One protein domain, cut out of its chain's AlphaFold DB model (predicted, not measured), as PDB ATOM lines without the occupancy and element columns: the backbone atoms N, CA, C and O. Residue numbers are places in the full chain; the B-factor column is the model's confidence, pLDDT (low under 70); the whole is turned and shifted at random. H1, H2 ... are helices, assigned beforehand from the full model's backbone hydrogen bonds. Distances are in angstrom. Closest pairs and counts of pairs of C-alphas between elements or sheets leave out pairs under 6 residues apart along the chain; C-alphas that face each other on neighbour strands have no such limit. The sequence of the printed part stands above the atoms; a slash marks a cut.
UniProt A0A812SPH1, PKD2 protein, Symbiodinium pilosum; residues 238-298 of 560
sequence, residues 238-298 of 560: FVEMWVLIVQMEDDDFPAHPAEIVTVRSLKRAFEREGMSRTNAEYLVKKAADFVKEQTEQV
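This is residues 238 to 298 of the 560 residues of the protein "PKD2 protein" of Symbiodinium pilosum (UniProt A0A812SPH1). A long helix, H3, runs out of a small body as an arm, its residues 286 to 296 sticking out together with residues 297 and 298. In the body, the short helix H2 packs crosswise on the first part of H3, while the short helix H1 stays off both and is joined to H2 by a long loop, residues 249 to 262. The printed part has 61 residues with three named helices, H1, H2 and H3 in that order, and no named strand; its class is all helix. It is only just compact, close to loose, with a radius of gyration of the C-alphas of 12.3 A, and it spans 39 by 26 by 20 A.

H3, the longest helix, covers residues 277 to 296, from C-alpha 277 at (26.337, 52.567, -36.218) to C-alpha 296 at (16.038, 26.407, -37.705), a length of 28.2 A. H2 covers residues 263 to 269 and is 10.0 A long. H1 covers residues 241 to 248 and is 10.6 A long, beginning with C-alpha 241 at (17.703, 49.533, -48.484).

H3 touches H2 with its residues 277 to 284 alone. The closest C-alphas of the two are those of Val 263 and Ala 280, 5.3 A apart. Their lines stand at a steep tilt of 62 degrees, and they run opposite ways. H1 is apart from H2 and from H3. In H1, H2 and H3 every O i to N i+4 pair is within hydrogen-bond range.

The two C-alphas farthest apart are those of Arg 272 and Val 298, at 39.8 A. Without residues 286 to 298, which stand free, the body has 48 residues and spans 28 by 21 by 18 A. The link from H1 to H2 is long, with 14 residues, and that from H2 to H3 is short, with 7. The printed part has no cut. Its mean pLDDT is 92.3, and residues 297 to 298 are under 70.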
ATOM      1  N   PHE A 238      17.642  55.470 -41.311       96.75
ATOM      2  CA  PHE A 238      18.600  54.535 -41.895       96.75
ATOM      3  C   PHE A 238      18.782  54.825 -43.388       96.75
ATOM      4  O   PHE A 238      17.946  55.475 -44.014       96.75
ATOM      5  N   VAL A 239      19.898  54.353 -43.943       96.19
ATOM      6  CA  VAL A 239      20.169  54.416 -45.386       96.19
ATOM      7  C   VAL A 239      19.116  53.580 -46.116       96.19
ATOM      8  O   VAL A 239      18.719  52.521 -45.628       96.19
ATOM      9  N   GLU A 240      18.648  54.060 -47.268       94.50
ATOM     10  CA  GLU A 240      17.651  53.350 -48.068       94.50
ATOM     11  C   GLU A 240      18.157  51.959 -48.472       94.50
ATOM     12  O   GLU A 240      19.244  51.816 -49.031       94.50
ATOM     13  N   MET A 241      17.338  50.931 -48.227       92.81
ATOM     14  CA  MET A 241      17.703  49.533 -48.484       92.81
ATOM     15  C   MET A 241      18.097  49.287 -49.946       92.81
ATOM     16  O   MET A 241      19.002  48.509 -50.219       92.81
ATOM     17  N   TRP A 242      17.457  49.986 -50.888       93.62
ATOM     18  CA  TRP A 242      17.768  49.867 -52.312       93.62
ATOM     19  C   TRP A 242      19.208  50.280 -52.641       93.62
ATOM     20  O   TRP A 242      19.885  49.590 -53.394       93.62
ATOM     21  N   VAL A 243      19.703  51.365 -52.035       95.38
ATOM     22  CA  VAL A 243      21.089  51.825 -52.231       95.38
ATOM     23  C   VAL A 243      22.075  50.786 -51.700       95.38
ATOM     24  O   VAL A 243      23.082  50.515 -52.348       95.38
ATOM     25  N   LEU A 244      21.761  50.170 -50.556       94.44
ATOM     26  CA  LEU A 244      22.585  49.113 -49.969       94.44
ATOM     27  C   LEU A 244      22.660  47.880 -50.869       94.44
ATOM     28  O   LEU A 244      23.753  47.367 -51.078       94.44
ATOM     29  N   ILE A 245      21.521  47.426 -51.407       93.06
ATOM     30  CA  ILE A 245      21.462  46.265 -52.309       93.06
ATOM     31  C   ILE A 245      22.313  46.532 -53.550       93.06
ATOM     32  O   ILE A 245      23.221  45.762 -53.832       93.06
ATOM     33  N   VAL A 246      22.094  47.664 -54.226       95.06
ATOM     34  CA  VAL A 246      22.824  48.003 -55.459       95.06
ATOM     35  C   VAL A 246      24.335  48.077 -55.228       95.06
ATOM     36  O   VAL A 246      25.090  47.580 -56.049       95.06
ATOM     37  N   GLN A 247      24.793  48.669 -54.120       94.94
ATOM     38  CA  GLN A 247      26.228  48.793 -53.832       94.94
ATOM     39  C   GLN A 247      26.879  47.492 -53.322       94.94
ATOM     40  O   GLN A 247      28.097  47.342 -53.412       94.94
ATOM     41  N   MET A 248      26.102  46.568 -52.748       91.62
ATOM     42  CA  MET A 248      26.608  45.257 -52.316       91.62
ATOM     43  C   MET A 248      26.570  44.208 -53.432       91.62
ATOM     44  O   MET A 248      27.385  43.293 -53.400       91.62
ATOM     45  N   GLU A 249      25.656  44.340 -54.398       93.31
ATOM     46  CA  GLU A 249      25.561  43.485 -55.593       93.31
ATOM     47  C   GLU A 249      26.437  43.971 -56.765       93.31
ATOM     48  O   GLU A 249      26.449  43.336 -57.814       93.31
ATOM     49  N   ASP A 250      27.156  45.090 -56.624       94.62
ATOM     50  CA  ASP A 250      28.064  45.592 -57.662       94.62
ATOM     51  C   ASP A 250      29.278  44.655 -57.818       94.62
ATOM     52  O   ASP A 250      30.160  44.609 -56.956       94.62
ATOM     53  N   ASP A 251      29.307  43.904 -58.926       93.25
ATOM     54  CA  ASP A 251      30.365  42.945 -59.262       93.25
ATOM     55  C   ASP A 251      31.722  43.624 -59.534       93.25
ATOM     56  O   ASP A 251      32.774  43.025 -59.292       93.25
ATOM     57  N   ASP A 252      31.719  44.866 -60.036       95.19
ATOM     58  CA  ASP A 252      32.939  45.567 -60.451       95.19
ATOM     59  C   ASP A 252      33.631  46.236 -59.254       95.19
ATOM     60  O   ASP A 252      34.863  46.218 -59.135       95.19
ATOM     61  N   PHE A 253      32.844  46.827 -58.351       91.62
ATOM     62  CA  PHE A 253      33.341  47.543 -57.174       91.62
ATOM     63  C   PHE A 253      32.471  47.275 -55.938       91.62
ATOM     64  O   PHE A 253      31.769  48.181 -55.475       91.62
ATOM     65  N   PRO A 254      32.551  46.072 -55.340       90.94
ATOM     66  CA  PRO A 254      31.740  45.743 -54.177       90.94
ATOM     67  C   PRO A 254      32.070  46.691 -53.023       90.94
ATOM     68  O   PRO A 254      33.234  46.840 -52.631       90.94
ATOM     69  N   ALA A 255      31.041  47.302 -52.430       92.62
ATOM     70  CA  ALA A 255      31.212  48.236 -51.312       92.62
ATOM     71  C   ALA A 255      31.967  47.614 -50.124       92.62
ATOM     72  O   ALA A 255      32.630  48.314 -49.354       92.62
ATOM     73  N   HIS A 256      31.901  46.287 -49.983       92.88
ATOM     74  CA  HIS A 256      32.624  45.535 -48.971       92.88
ATOM     75  C   HIS A 256      33.301  44.287 -49.574       92.88
ATOM     76  O   HIS A 256      32.647  43.260 -49.730       92.88
ATOM     77  N   PRO A 257      34.616  44.319 -49.858       90.50
ATOM     78  CA  PRO A 257      35.312  43.207 -50.519       90.50
ATOM     79  C   PRO A 257      35.650  42.028 -49.592       90.50
ATOM     80  O   PRO A 257      36.096  40.985 -50.058       90.50
ATOM     81  N   ALA A 258      35.512  42.187 -48.272       91.62
ATOM     82  CA  ALA A 258      35.833  41.123 -47.325       91.62
ATOM     83  C   ALA A 258      34.667  40.136 -47.166       91.62
ATOM     84  O   ALA A 258      33.509  40.535 -47.071       91.62
ATOM     85  N   GLU A 259      35.001  38.853 -47.053       91.06
ATOM     86  CA  GLU A 259      34.043  37.749 -46.905       91.06
ATOM     87  C   GLU A 259      33.234  37.838 -45.598       91.06
ATOM     88  O   GLU A 259      32.048  37.520 -45.557       91.06
ATOM     89  N   ILE A 260      33.858  38.331 -44.521       91.75
ATOM     90  CA  ILE A 260      33.213  38.480 -43.213       91.75
ATOM     91  C   ILE A 260      32.759  39.927 -43.023       91.75
ATOM     92  O   ILE A 260      33.572  40.838 -42.839       91.75
ATOM     93  N   VAL A 261      31.445  40.133 -43.001       93.75
ATOM     94  CA  VAL A 261      30.835  41.443 -42.755       93.75
ATOM     95  C   VAL A 261      30.700  41.681 -41.251       93.75
ATOM     96  O   VAL A 261      29.965  40.989 -40.550       93.75
ATOM     97  N   THR A 262      31.393  42.697 -40.738       96.62
ATOM     98  CA  THR A 262      31.263  43.157 -39.348       96.62
ATOM     99  C   THR A 262      30.570  44.516 -39.301       96.62
ATOM    100  O   THR A 262      30.643  45.301 -40.242       96.62
ATOM    101  N   VAL A 263      29.970  44.869 -38.162       97.56
ATOM    102  CA  VAL A 263      29.330  46.188 -37.962       97.56
ATOM    103  C   VAL A 263      30.274  47.351 -38.300       97.56
ATOM    104  O   VAL A 263      29.862  48.357 -38.876       97.56
ATOM    105  N   ARG A 264      31.558  47.230 -37.936       97.62
ATOM    106  CA  ARG A 264      32.562  48.274 -38.190       97.62
ATOM    107  C   ARG A 264      32.916  48.367 -39.666       97.62
ATOM    108  O   ARG A 264      33.064  49.477 -40.169       97.62
ATOM    109  N   SER A 265      33.072  47.226 -40.332       96.75
ATOM    110  CA  SER A 265      33.434  47.199 -41.743       96.75
ATOM    111  C   SER A 265      32.276  47.671 -42.623       96.75
ATOM    112  O   SER A 265      32.508  48.477 -43.515       96.75
ATOM    113  N   LEU A 266      31.035  47.310 -42.286       96.50
ATOM    114  CA  LEU A 266      29.835  47.791 -42.974       96.50
ATOM    115  C   LEU A 266      29.645  49.306 -42.806       96.50
ATOM    116  O   LEU A 266      29.444  50.020 -43.781       96.50
ATOM    117  N   LYS A 267      29.809  49.834 -41.585       97.25
ATOM    118  CA  LYS A 267      29.769  51.286 -41.359       97.25
ATOM    119  C   LYS A 267      30.832  52.028 -42.184       97.25
ATOM    120  O   LYS A 267      30.554  53.109 -42.685       97.25
ATOM    121  N   ARG A 268      32.046  51.473 -42.284       97.12
ATOM    122  CA  ARG A 268      33.149  52.078 -43.046       97.12
ATOM    123  C   ARG A 268      32.900  52.027 -44.555       97.12
ATOM    124  O   ARG A 268      33.239  52.985 -45.238       97.12
ATOM    125  N   ALA A 269      32.307  50.941 -45.051       96.38
ATOM    126  CA  ALA A 269      31.922  50.793 -46.453       96.38
ATOM    127  C   ALA A 269      30.906  51.865 -46.884       96.38
ATOM    128  O   ALA A 269      31.075  52.475 -47.931       96.38
ATOM    129  N   PHE A 270      29.921  52.157 -46.028       96.94
ATOM    130  CA  PHE A 270      28.823  53.091 -46.308       96.94
ATOM    131  C   PHE A 270      28.940  54.428 -45.551       96.94
ATOM    132  O   PHE A 270      27.944  55.048 -45.156       96.94
ATOM    133  N   GLU A 271      30.169  54.866 -45.266       96.56
ATOM    134  CA  GLU A 271      30.406  56.111 -44.527       96.56
ATOM    135  C   GLU A 271      29.983  57.340 -45.348       96.56
ATOM    136  O   GLU A 271      29.468  58.313 -44.792       96.56
ATOM    137  N   ARG A 272      30.125  57.271 -46.679       96.00
ATOM    138  CA  ARG A 272      29.767  58.349 -47.614       96.00
ATOM    139  C   ARG A 272      28.256  58.593 -47.671       96.00
ATOM    140  O   ARG A 272      27.822  59.731 -47.822       96.00
ATOM    141  N   GLU A 273      27.472  57.537 -47.509       96.44
ATOM    142  CA  GLU A 273      26.010  57.513 -47.506       96.44
ATOM    143  C   GLU A 273      25.433  57.883 -46.128       96.44
ATOM    144  O   GLU A 273      24.217  57.978 -45.961       96.44
ATOM    145  N   GLY A 274      26.295  58.108 -45.129       96.69
ATOM    146  CA  GLY A 274      25.891  58.503 -43.784       96.69
ATOM    147  C   GLY A 274      25.368  57.347 -42.929       96.69
ATOM    148  O   GLY A 274      24.534  57.570 -42.046       96.69
ATOM    149  N   MET A 275      25.835  56.112 -43.149       97.62
ATOM    150  CA  MET A 275      25.400  54.963 -42.354       97.62
ATOM    151  C   MET A 275      25.746  55.136 -40.865       97.62
ATOM    152  O   MET A 275      26.907  55.168 -40.446       97.62
ATOM    153  N   SER A 276      24.712  55.203 -40.024       97.31
ATOM    154  CA  SER A 276      24.878  55.224 -38.573       97.31
ATOM    155  C   SER A 276      25.312  53.851 -38.045       97.31
ATOM    156  O   SER A 276      25.057  52.805 -38.646       97.31
ATOM    157  N   ARG A 277      25.949  53.829 -36.868       97.06
ATOM    158  CA  ARG A 277      26.337  52.567 -36.218       97.06
ATOM    159  C   ARG A 277      25.118  51.689 -35.898       97.06
ATOM    160  O   ARG A 277      25.206  50.480 -36.052       97.06
ATOM    161  N   THR A 278      24.000  52.292 -35.494       96.62
ATOM    162  CA  THR A 278      22.753  51.571 -35.200       96.62
ATOM    163  C   THR A 278      22.142  50.941 -36.448       96.62
ATOM    164  O   THR A 278      21.642  49.828 -36.355       96.62
ATOM    165  N   ASN A 279      22.243  51.596 -37.612       96.69
ATOM    166  CA  ASN A 279      21.830  51.012 -38.891       96.69
ATOM    167  C   ASN A 279      22.669  49.762 -39.223       96.69
ATOM    168  O   ASN A 279      22.125  48.692 -39.480       96.69
ATOM    169  N   ALA A 280      24.000  49.862 -39.118       97.12
ATOM    170  CA  ALA A 280      24.891  48.723 -39.360       97.12
ATOM    171  C   ALA A 280      24.649  47.557 -38.376       97.12
ATOM    172  O   ALA A 280      24.634  46.398 -38.783       97.12
ATOM    173  N   GLU A 281      24.431  47.849 -37.087       97.06
ATOM    174  CA  GLU A 281      24.080  46.837 -36.076       97.06
ATOM    175  C   GLU A 281      22.729  46.172 -36.378       97.06
ATOM    176  O   GLU A 281      22.613  44.954 -36.257       97.06
ATOM    177  N   TYR A 282      21.732  46.948 -36.812       95.69
ATOM    178  CA  TYR A 282      20.417  46.437 -37.198       95.69
ATOM    179  C   TYR A 282      20.506  45.464 -38.379       95.69
ATOM    180  O   TYR A 282      19.953  44.370 -38.298       95.69
ATOM    181  N   LEU A 283      21.238  45.822 -39.441       95.62
ATOM    182  CA  LEU A 283      21.404  44.971 -40.624       95.62
ATOM    183  C   LEU A 283      22.115  43.659 -40.291       95.62
ATOM    184  O   LEU A 283      21.629  42.595 -40.661       95.62
ATOM    185  N   VAL A 284      23.224  43.718 -39.544       95.81
ATOM    186  CA  VAL A 284      23.959  42.510 -39.127       95.81
ATOM    187  C   VAL A 284      23.085  41.623 -38.240       95.81
ATOM    188  O   VAL A 284      23.068  40.408 -38.421       95.81
ATOM    189  N   LYS A 285      22.318  42.213 -37.314       95.38
ATOM    190  CA  LYS A 285      21.387  41.465 -36.465       95.38
ATOM    191  C   LYS A 285      20.283  40.797 -37.288       95.38
ATOM    192  O   LYS A 285      20.072  39.605 -37.127       95.38
ATOM    193  N   LYS A 286      19.612  41.530 -38.182       93.94
ATOM    194  CA  LYS A 286      18.548  40.978 -39.037       93.94
ATOM    195  C   LYS A 286      19.073  39.905 -39.990       93.94
ATOM    196  O   LYS A 286      18.379  38.922 -40.209       93.94
ATOM    197  N   ALA A 287      20.291  40.055 -40.511       93.44
ATOM    198  CA  ALA A 287      20.942  39.022 -41.313       93.44
ATOM    199  C   ALA A 287      21.236  37.761 -40.483       93.44
ATOM    200  O   ALA A 287      20.967  36.656 -40.938       93.44
ATOM    201  N   ALA A 288      21.729  37.916 -39.248       93.69
ATOM    202  CA  ALA A 288      21.949  36.791 -38.341       93.69
ATOM    203  C   ALA A 288      20.635  36.094 -37.952       93.69
ATOM    204  O   ALA A 288      20.572  34.868 -37.981       93.69
ATOM    205  N   ASP A 289      19.586  36.864 -37.641       91.25
ATOM    206  CA  ASP A 289      18.246  36.344 -37.347       91.25
ATOM    207  C   ASP A 289      17.675  35.593 -38.567       91.25
ATOM    208  O   ASP A 289      17.147  34.499 -38.413       91.25
ATOM    209  N   PHE A 290      17.857  36.117 -39.784       88.50
ATOM    210  CA  PHE A 290      17.428  35.461 -41.024       88.50
ATOM    211  C   PHE A 290      18.165  34.143 -41.286       88.50
ATOM    212  O   PHE A 290      17.531  33.137 -41.597       88.50
ATOM    213  N   VAL A 291      19.495  34.120 -41.135       89.44
ATOM    214  CA  VAL A 291      20.284  32.883 -41.259       89.44
ATOM    215  C   VAL A 291      19.829  31.876 -40.211       89.44
ATOM    216  O   VAL A 291      19.615  30.714 -40.543       89.44
ATOM    217  N   LYS A 292      19.617  32.329 -38.969       88.50
ATOM    218  CA  LYS A 292      19.115  31.488 -37.886       88.50
ATOM    219  C   LYS A 292      17.750  30.891 -38.232       88.50
ATOM    220  O   LYS A 292      17.605  29.678 -38.136       88.50
ATOM    221  N   GLU A 293      16.796  31.703 -38.688       81.94
ATOM    222  CA  GLU A 293      15.466  31.246 -39.112       81.94
ATOM    223  C   GLU A 293      15.543  30.250 -40.276       81.94
ATOM    224  O   GLU A 293      14.855  29.234 -40.242       81.94
ATOM    225  N   GLN A 294      16.405  30.477 -41.273       79.81
ATOM    226  CA  GLN A 294      16.606  29.516 -42.361       79.81
ATOM    227  C   GLN A 294      17.218  28.196 -41.879       79.81
ATOM    228  O   GLN A 294      16.821  27.133 -42.351       79.81
ATOM    229  N   THR A 295      18.164  28.244 -40.940       80.06
ATOM    230  CA  THR A 295      18.773  27.032 -40.376       80.06
ATOM    231  C   THR A 295      17.850  26.292 -39.403       80.06
ATOM    232  O   THR A 295      17.884  25.067 -39.366       80.06
ATOM    233  N   GLU A 296      17.006  27.000 -38.643       72.88
ATOM    234  CA  GLU A 296      16.038  26.407 -37.705       72.88
ATOM    235  C   GLU A 296      14.781  25.870 -38.413       72.88
ATOM    236  O   GLU A 296      14.131  24.976 -37.884       72.88
ATOM    237  N   GLN A 297      14.451  26.335 -39.626       57.31
ATOM    238  CA  GLN A 297      13.300  25.845 -40.401       57.31
ATOM    239  C   GLN A 297      13.439  24.416 -40.952       57.31
ATOM    240  O   GLN A 297      12.501  23.917 -41.572       57.31
ATOM    241  N   VAL A 298      14.531  23.701 -40.666       56.03
ATOM    242  CA  VAL A 298      14.588  22.238 -40.839       56.03
ATOM    243  C   VAL A 298      13.879  21.540 -39.665       56.03
ATOM    244  O   VAL A 298      14.386  20.592 -39.072       56.03
TER     245      VAL A 298